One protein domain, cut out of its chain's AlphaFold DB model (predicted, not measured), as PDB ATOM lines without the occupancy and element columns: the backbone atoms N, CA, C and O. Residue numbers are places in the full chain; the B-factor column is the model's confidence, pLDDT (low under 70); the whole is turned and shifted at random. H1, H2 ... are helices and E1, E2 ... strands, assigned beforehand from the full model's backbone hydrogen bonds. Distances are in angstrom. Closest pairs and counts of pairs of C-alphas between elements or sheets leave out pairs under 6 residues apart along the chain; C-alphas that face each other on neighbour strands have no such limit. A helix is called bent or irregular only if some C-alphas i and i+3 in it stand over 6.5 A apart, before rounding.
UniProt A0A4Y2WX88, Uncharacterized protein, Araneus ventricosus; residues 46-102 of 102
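Overview. This is residues 46 to 102 of the 102 residues of an uncharacterized protein of Araneus ventricosus (UniProt A0A4Y2WX88). Picture an open, loose frame: one long helix, H1, bent into a corner with arms H1a and H1b, and across an empty middle from it a small looped head, residues 46 to 57, that holds the short strand E1. Residues 58 to 70 join this head to the beginning of H1a. The printed part has 57 residues, with one named strand and then one named helix, and its class is mostly helix. It is loose, with a radius of gyration of the C-alphas of 13.1 A and spans of 34 by 25 by 20 A.

Along the chain. Look first at H1, residues 71 to 100, assigned as one helix by its hydrogen bonds but bent: C-alphas 86 and 89 are 8.9 A apart. Find C-alpha 71 at (-131.965, 57.257, 48.454); from there arm H1a runs 23.5 A to residue 86, and is irregular, with C-alphas 72 and 75 6.9 A apart. Arm H1b, residues 89 to 100, runs 16.8 A to C-alpha 100 at (-104.304, 66.496, 38.045). Strand E1, residues 55 to 57, begins at C-alpha 55 at (-115.801, 72.487, 37.218).

Arrangement. H1a and H1b are close but not clearly touching; their closest C-alphas, those of His 84 and Phe 92, are 7.0 A apart. Their lines are only just about perpendicular, at 72 degrees. O i to N i+4 pairs are within hydrogen-bond range in 10 of 12 cases in H1a and 7 of 8 in H1b. E1 is apart from both arms and pairs with no named strand, but its residues 55 to 56 pair antiparallel with residues 46 to 47.

Size, cuts and confidence. The C-alphas farthest apart, those of Glu 71 and Asn 101, are 34.7 A apart. The printed part has no cut and ends at the chain's last residue, 102. The link from E1 to H1, 13 residues, is long. Look for pLDDT under 70 at residues 62 to 66 and 88 to 102.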
ATOM      1  N   CYS A  46    -118.636  71.810  32.838       84.81
ATOM      2  CA  CYS A  46    -118.437  73.229  32.561       84.81
ATOM      3  C   CYS A  46    -117.631  73.887  33.684       84.81
ATOM      4  O   CYS A  46    -117.746  73.512  34.850       84.81
ATOM      5  N   GLU A  47    -116.788  74.858  33.345       83.56
ATOM      6  CA  GLU A  47    -116.120  75.669  34.362       83.56
ATOM      7  C   GLU A  47    -117.131  76.604  35.033       83.56
ATOM      8  O   GLU A  47    -117.946  77.247  34.368       83.56
ATOM      9  N   ILE A  48    -117.081  76.677  36.362       82.81
ATOM     10  CA  ILE A  48    -117.892  77.610  37.136       82.81
ATOM     11  C   ILE A  48    -117.217  78.987  37.045       82.81
ATOM     12  O   ILE A  48    -116.060  79.116  37.463       82.81
ATOM     13  N   PRO A  49    -117.909  80.032  36.557       83.81
ATOM     14  CA  PRO A  49    -117.336  81.369  36.466       83.81
ATOM     15  C   PRO A  49    -116.803  81.856  37.819       83.81
ATOM     16  O   PRO A  49    -117.445  81.664  38.850       83.81
ATOM     17  N   ASN A  50    -115.644  82.520  37.812       80.88
ATOM     18  CA  ASN A  50    -115.015  83.117  39.000       80.88
ATOM     19  C   ASN A  50    -114.650  82.129  40.127       80.88
ATOM     20  O   ASN A  50    -114.433  82.545  41.261       80.88
ATOM     21  N   SER A  51    -114.565  80.829  39.833       78.06
ATOM     22  CA  SER A  51    -114.261  79.795  40.834       78.06
ATOM     23  C   SER A  51    -112.777  79.419  40.940       78.06
ATOM     24  O   SER A  51    -112.408  78.637  41.814       78.06
ATOM     25  N   GLY A  52    -111.924  79.954  40.058       80.81
ATOM     26  CA  GLY A  52    -110.503  79.600  39.999       80.81
ATOM     27  C   GLY A  52    -110.245  78.193  39.444       80.81
ATOM     28  O   GLY A  52    -109.336  77.515  39.921       80.81
ATOM     29  N   GLY A  53    -111.051  77.748  38.470       78.31
ATOM     30  CA  GLY A  53    -110.906  76.447  37.808       78.31
ATOM     31  C   GLY A  53    -111.779  75.323  38.374       78.31
ATOM     32  O   GLY A  53    -111.571  74.159  38.027       78.31
ATOM     33  N   ALA A  54    -112.757  75.621  39.236       80.12
ATOM     34  CA  ALA A  54    -113.722  74.610  39.658       80.12
ATOM     35  C   ALA A  54    -114.660  74.269  38.493       80.12
ATOM     36  O   ALA A  54    -115.160  75.152  37.794       80.12
ATOM     37  N   ARG A  55    -114.927  72.977  38.291       82.81
ATOM     38  CA  ARG A  55    -115.801  72.487  37.218       82.81
ATOM     39  C   ARG A  55    -117.047  71.825  37.801       82.81
ATOM     40  O   ARG A  55    -116.960  71.107  38.796       82.81
ATOM     41  N   GLN A  56    -118.199  72.066  37.183       81.94
ATOM     42  CA  GLN A  56    -119.491  71.481  37.530       81.94
ATOM     43  C   GLN A  56    -119.886  70.442  36.475       81.94
ATOM     44  O   GLN A  56    -119.692  70.660  35.281       81.94
ATOM     45  N   SER A  57    -120.446  69.308  36.906       82.00
ATOM     46  CA  SER A  57    -120.994  68.306  35.983       82.00
ATOM     47  C   SER A  57    -122.198  68.871  35.232       82.00
ATOM     48  O   SER A  57    -123.090  69.449  35.852       82.00
ATOM     49  N   ARG A  58    -122.272  68.628  33.919       81.00
ATOM     50  CA  ARG A  58    -123.436  68.997  33.094       81.00
ATOM     51  C   ARG A  58    -124.708  68.213  33.408       81.00
ATOM     52  O   ARG A  58    -125.785  68.607  32.974       81.00
ATOM     53  N   LEU A  59    -124.597  67.132  34.179       78.38
ATOM     54  CA  LEU A  59    -125.748  66.385  34.684       78.38
ATOM     55  C   LEU A  59    -126.500  67.140  35.791       78.38
ATOM     56  O   LEU A  59    -127.653  66.819  36.066       78.38
ATOM     57  N   ALA A  60    -125.860  68.119  36.437       75.25
ATOM     58  CA  ALA A  60    -126.481  68.952  37.457       75.25
ATOM     59  C   ALA A  60    -126.940  70.296  36.859       75.25
ATOM     60  O   ALA A  60    -126.247  70.857  36.007       75.25
ATOM     61  N   PRO A  61    -128.083  70.853  37.304       74.00
ATOM     62  CA  PRO A  61    -128.508  72.181  36.878       74.00
ATOM     63  C   PRO A  61    -127.472  73.253  37.276       74.00
ATOM     64  O   PRO A  61    -126.788  73.104  38.294       74.00
ATOM     65  N   PRO A  62    -127.347  74.352  36.509       66.69
ATOM     66  CA  PRO A  62    -126.364  75.402  36.774       66.69
ATOM     67  C   PRO A  62    -126.585  76.010  38.164       66.69
ATOM     68  O   PRO A  62    -127.687  76.443  38.496       66.69
ATOM     69  N   GLY A  63    -125.543  75.994  38.999       67.62
ATOM     70  CA  GLY A  63    -125.626  76.423  40.403       67.62
ATOM     71  C   GLY A  63    -126.293  75.422  41.360       67.62
ATOM     72  O   GLY A  63    -126.329  75.665  42.565       67.62
ATOM     73  N   GLY A  64    -126.793  74.290  40.858       66.31
ATOM     74  CA  GLY A  64    -127.284  73.177  41.663       66.31
ATOM     75  C   GLY A  64    -126.169  72.207  42.051       66.31
ATOM     76  O   GLY A  64    -125.365  71.782  41.224       66.31
ATOM     77  N   PHE A  65    -126.124  71.805  43.317       65.31
ATOM     78  CA  PHE A  65    -125.248  70.712  43.730       65.31
ATOM     79  C   PHE A  65    -125.769  69.388  43.167       65.31
ATOM     80  O   PHE A  65    -126.977  69.155  43.162       65.31
ATOM     81  N   THR A  66    -124.865  68.514  42.721       67.38
ATOM     82  CA  THR A  66    -125.216  67.139  42.349       67.38
ATOM     83  C   THR A  66    -125.817  66.448  43.570       67.38
ATOM     84  O   THR A  66    -125.099  66.111  44.507       67.38
ATOM     85  N   SER A  67    -127.138  66.275  43.595       71.75
ATOM     86  CA  SER A  67    -127.815  65.496  44.629       71.75
ATOM     87  C   SER A  67    -127.660  63.998  44.364       71.75
ATOM     88  O   SER A  67    -127.344  63.575  43.251       71.75
ATOM     89  N   PHE A  68    -127.897  63.179  45.389       76.81
ATOM     90  CA  PHE A  68    -127.982  61.729  45.220       76.81
ATOM     91  C   PHE A  68    -129.159  61.381  44.292       76.81
ATOM     92  O   PHE A  68    -130.250  61.930  44.441       76.81
ATOM     93  N   LEU A  69    -128.927  60.494  43.320       71.56
ATOM     94  CA  LEU A  69    -129.961  60.050  42.375       71.56
ATOM     95  C   LEU A  69    -130.945  59.064  43.025       71.56
ATOM     96  O   LEU A  69    -132.129  59.064  42.704       71.56
ATOM     97  N   TYR A  70    -130.447  58.259  43.963       81.44
ATOM     98  CA  TYR A  70    -131.192  57.239  44.693       81.44
ATOM     99  C   TYR A  70    -130.978  57.407  46.200       81.44
ATOM    100  O   TYR A  70    -129.923  57.874  46.638       81.44
ATOM    101  N   GLU A  71    -131.989  57.058  46.999       84.25
ATOM    102  CA  GLU A  71    -131.965  57.257  48.454       84.25
ATOM    103  C   GLU A  71    -130.861  56.438  49.144       84.25
ATOM    104  O   GLU A  71    -130.211  56.926  50.067       84.25
ATOM    105  N   ASP A  72    -130.590  55.230  48.655       87.25
ATOM    106  CA  ASP A  72    -129.521  54.354  49.142       87.25
ATOM    107  C   ASP A  72    -128.121  54.986  49.007       87.25
ATOM    108  O   ASP A  72    -127.257  54.803  49.868       87.25
ATOM    109  N   ALA A  73    -127.909  55.814  47.982       85.00
ATOM    110  CA  ALA A  73    -126.664  56.535  47.740       85.00
ATOM    111  C   ALA A  73    -126.495  57.797  48.611       85.00
ATOM    112  O   ALA A  73    -125.416  58.400  48.623       85.00
ATOM    113  N   LYS A  74    -127.518  58.211  49.372       86.25
ATOM    114  CA  LYS A  74    -127.476  59.428  50.204       86.25
ATOM    115  C   LYS A  74    -126.339  59.401  51.222       86.25
ATOM    116  O   LYS A  74    -125.628  60.392  51.380       86.25
ATOM    117  N   THR A  75    -126.131  58.266  51.883       87.56
ATOM    118  CA  THR A  75    -125.083  58.113  52.903       87.56
ATOM    119  C   THR A  75    -123.686  58.313  52.309       87.56
ATOM    120  O   THR A  75    -122.851  58.988  52.912       87.56
ATOM    121  N   LEU A  76    -123.451  57.791  51.097       86.44
ATOM    122  CA  LEU A  76    -122.190  57.954  50.364       86.44
ATOM    123  C   LEU A  76    -121.952  59.416  49.960       86.44
ATOM    124  O   LEU A  76    -120.844  59.938  50.090       86.44
ATOM    125  N   TYR A  77    -123.004  60.100  49.517       84.38
ATOM    126  CA  TYR A  77    -122.930  61.524  49.207       84.38
ATOM    127  C   TYR A  77    -122.609  62.364  50.457       84.38
ATOM    128  O   TYR A  77    -121.698  63.198  50.451       84.38
ATOM    129  N   GLU A  78    -123.308  62.115  51.567       85.12
ATOM    130  CA  GLU A  78    -123.109  62.859  52.810       85.12
ATOM    131  C   GLU A  78    -121.724  62.642  53.423       85.12
ATOM    132  O   GLU A  78    -121.130  63.608  53.910       85.12
ATOM    133  N   MET A  79    -121.179  61.419  53.392       85.94
ATOM    134  CA  MET A  79    -119.834  61.165  53.925       85.94
ATOM    135  C   MET A  79    -118.766  61.957  53.164       85.94
ATOM    136  O   MET A  79    -117.888  62.548  53.794       85.94
ATOM    137  N   MET A  80    -118.873  62.046  51.833       83.25
ATOM    138  CA  MET A  80    -117.940  62.801  50.996       83.25
ATOM    139  C   MET A  80    -118.021  64.291  51.329       83.25
ATOM    140  O   MET A  80    -117.004  64.954  51.542       83.25
ATOM    141  N   HIS A  81    -119.243  64.814  51.450       80.44
ATOM    142  CA  HIS A  81    -119.447  66.222  51.763       80.44
ATOM    143  C   HIS A  81    -118.959  66.582  53.174       80.44
ATOM    144  O   HIS A  81    -118.349  67.635  53.369       80.44
ATOM    145  N   ARG A  82    -119.164  65.700  54.160       83.69
ATOM    146  CA  ARG A  82    -118.606  65.858  55.513       83.69
ATOM    147  C   ARG A  82    -117.079  65.803  55.493       83.69
ATOM    148  O   ARG A  82    -116.451  66.669  56.095       83.69
ATOM    149  N   GLY A  83    -116.482  64.866  54.757       82.50
ATOM    150  CA  GLY A  83    -115.029  64.774  54.580       82.50
ATOM    151  C   GLY A  83    -114.428  66.044  53.969       82.50
ATOM    152  O   GLY A  83    -113.420  66.554  54.460       82.50
ATOM    153  N   HIS A  84    -115.091  66.625  52.967       76.94
ATOM    154  CA  HIS A  84    -114.698  67.914  52.391       76.94
ATOM    155  C   HIS A  84    -114.751  69.056  53.423       76.94
ATOM    156  O   HIS A  84    -113.806  69.831  53.535       76.94
ATOM    157  N   LYS A  85    -115.818  69.138  54.230       79.50
ATOM    158  CA  LYS A  85    -115.938  70.166  55.282       79.50
ATOM    159  C   LYS A  85    -114.865  70.024  56.364       79.50
ATOM    160  O   LYS A  85    -114.359  71.033  56.843       79.50
ATOM    161  N   ILE A  86    -114.521  68.791  56.739       81.94
ATOM    162  CA  ILE A  86    -113.546  68.496  57.800       81.94
ATOM    163  C   ILE A  86    -112.106  68.721  57.323       81.94
ATOM    164  O   ILE A  86    -111.294  69.252  58.074       81.94
ATOM    165  N   SER A  87    -111.778  68.341  56.084       75.94
ATOM    166  CA  SER A  87    -110.412  68.459  55.544       75.94
ATOM    167  C   SER A  87    -109.962  69.906  55.311       75.94
ATOM    168  O   SER A  87    -108.763  70.165  55.185       75.94
ATOM    169  N   GLY A  88    -110.897  70.858  55.314       63.28
ATOM    170  CA  GLY A  88    -110.621  72.264  55.056       63.28
ATOM    171  C   GLY A  88    -110.253  72.523  53.591       63.28
ATOM    172  O   GLY A  88    -109.661  71.695  52.896       63.28
ATOM    173  N   TRP A  89    -110.585  73.721  53.109       56.91
ATOM    174  CA  TRP A  89    -110.373  74.116  51.712       56.91
ATOM    175  C   TRP A  89    -108.909  74.001  51.252       56.91
ATOM    176  O   TRP A  89    -108.654  73.607  50.115       56.91
ATOM    177  N   TYR A  90    -107.949  74.284  52.139       56.91
ATOM    178  CA  TYR A  90    -106.513  74.264  51.830       56.91
ATOM    179  C   TYR A  90    -105.938  72.860  51.609       56.91
ATOM    180  O   TYR A  90    -105.032  72.691  50.797       56.91
ATOM    181  N   THR A  91    -106.447  71.843  52.305       57.44
ATOM    182  CA  THR A  91    -105.923  70.475  52.178       57.44
ATOM    183  C   THR A  91    -106.513  69.787  50.950       57.44
ATOM    184  O   THR A  91    -105.800  69.112  50.212       57.44
ATOM    185  N   PHE A  92    -107.802  70.011  50.680       54.09
ATOM    186  CA  PHE A  92    -108.504  69.403  49.550       54.09
ATOM    187  C   PHE A  92    -108.026  69.955  48.198       54.09
ATOM    188  O   PHE A  92    -107.733  69.180  47.292       54.09
ATOM    189  N   THR A  93    -107.853  71.277  48.071       56.12
ATOM    190  CA  THR A  93    -107.299  71.892  46.846       56.12
ATOM    191  C   THR A  93    -105.883  71.405  46.551       56.12
ATOM    192  O   THR A  93    -105.566  71.114  45.401       56.12
ATOM    193  N   ARG A  94    -105.044  71.229  47.578       52.28
ATOM    194  CA  ARG A  94    -103.666  70.743  47.413       52.28
ATOM    195  C   ARG A  94    -103.599  69.286  46.941       52.28
ATOM    196  O   ARG A  94    -102.748  68.962  46.117       52.28
ATOM    197  N   ILE A  95    -104.509  68.428  47.410       59.00
ATOM    198  CA  ILE A  95    -104.619  67.032  46.952       59.00
ATOM    199  C   ILE A  95    -105.140  66.973  45.507       59.00
ATOM    200  O   ILE A  95    -104.586  66.240  44.693       59.00
ATOM    201  N   TYR A  96    -106.137  67.791  45.152       53.66
ATOM    202  CA  TYR A  96    -106.673  67.842  43.785       53.66
ATOM    203  C   TYR A  96    -105.654  68.364  42.762       53.66
ATOM    204  O   TYR A  96    -105.473  67.749  41.713       53.66
ATOM    205  N   TYR A  97    -104.931  69.444  43.074       51.56
ATOM    206  CA  TYR A  97    -103.881  69.972  42.193       51.56
ATOM    207  C   TYR A  97    -102.728  68.981  41.974       51.56
ATOM    208  O   TYR A  97    -102.167  68.933  40.879       51.56
ATOM    209  N   SER A  98    -102.396  68.180  42.993       49.53
ATOM    210  CA  SER A  98    -101.358  67.148  42.899       49.53
ATOM    211  C   SER A  98    -101.800  65.919  42.100       49.53
ATOM    212  O   SER A  98    -100.943  65.240  41.550       49.53
ATOM    213  N   PHE A  99    -103.101  65.618  42.041       46.41
ATOM    214  CA  PHE A  99    -103.635  64.482  41.282       46.41
ATOM    215  C   PHE A  99    -103.812  64.801  39.789       46.41
ATOM    216  O   PHE A  99    -103.628  63.930  38.952       46.41
ATOM    217  N   ILE A 100    -104.131  66.054  39.443       51.50
ATOM    218  CA  ILE A 100    -104.304  66.496  38.045       51.50
ATOM    219  C   ILE A 100    -102.955  66.702  37.326       51.50
ATOM    220  O   ILE A 100    -102.895  66.602  36.107       51.50
ATOM    221  N   ASN A 101    -101.876  66.984  38.065       45.22
ATOM    222  CA  ASN A 101    -100.525  67.181  37.514       45.22
ATOM    223  C   ASN A 101     -99.600  65.963  37.713       45.22
ATOM    224  O   ASN A 101     -98.378  66.121  37.671       45.22
ATOM    225  N   SER A 102    -100.166  64.782  37.979       44.91
ATOM    226  CA  SER A 102     -99.434  63.512  38.090       44.91
ATOM    227  C   SER A 102     -99.586  62.650  36.843       44.91
ATOM    228  O   SER A 102    -100.561  62.849  36.089       44.91
TER     229      SER A 102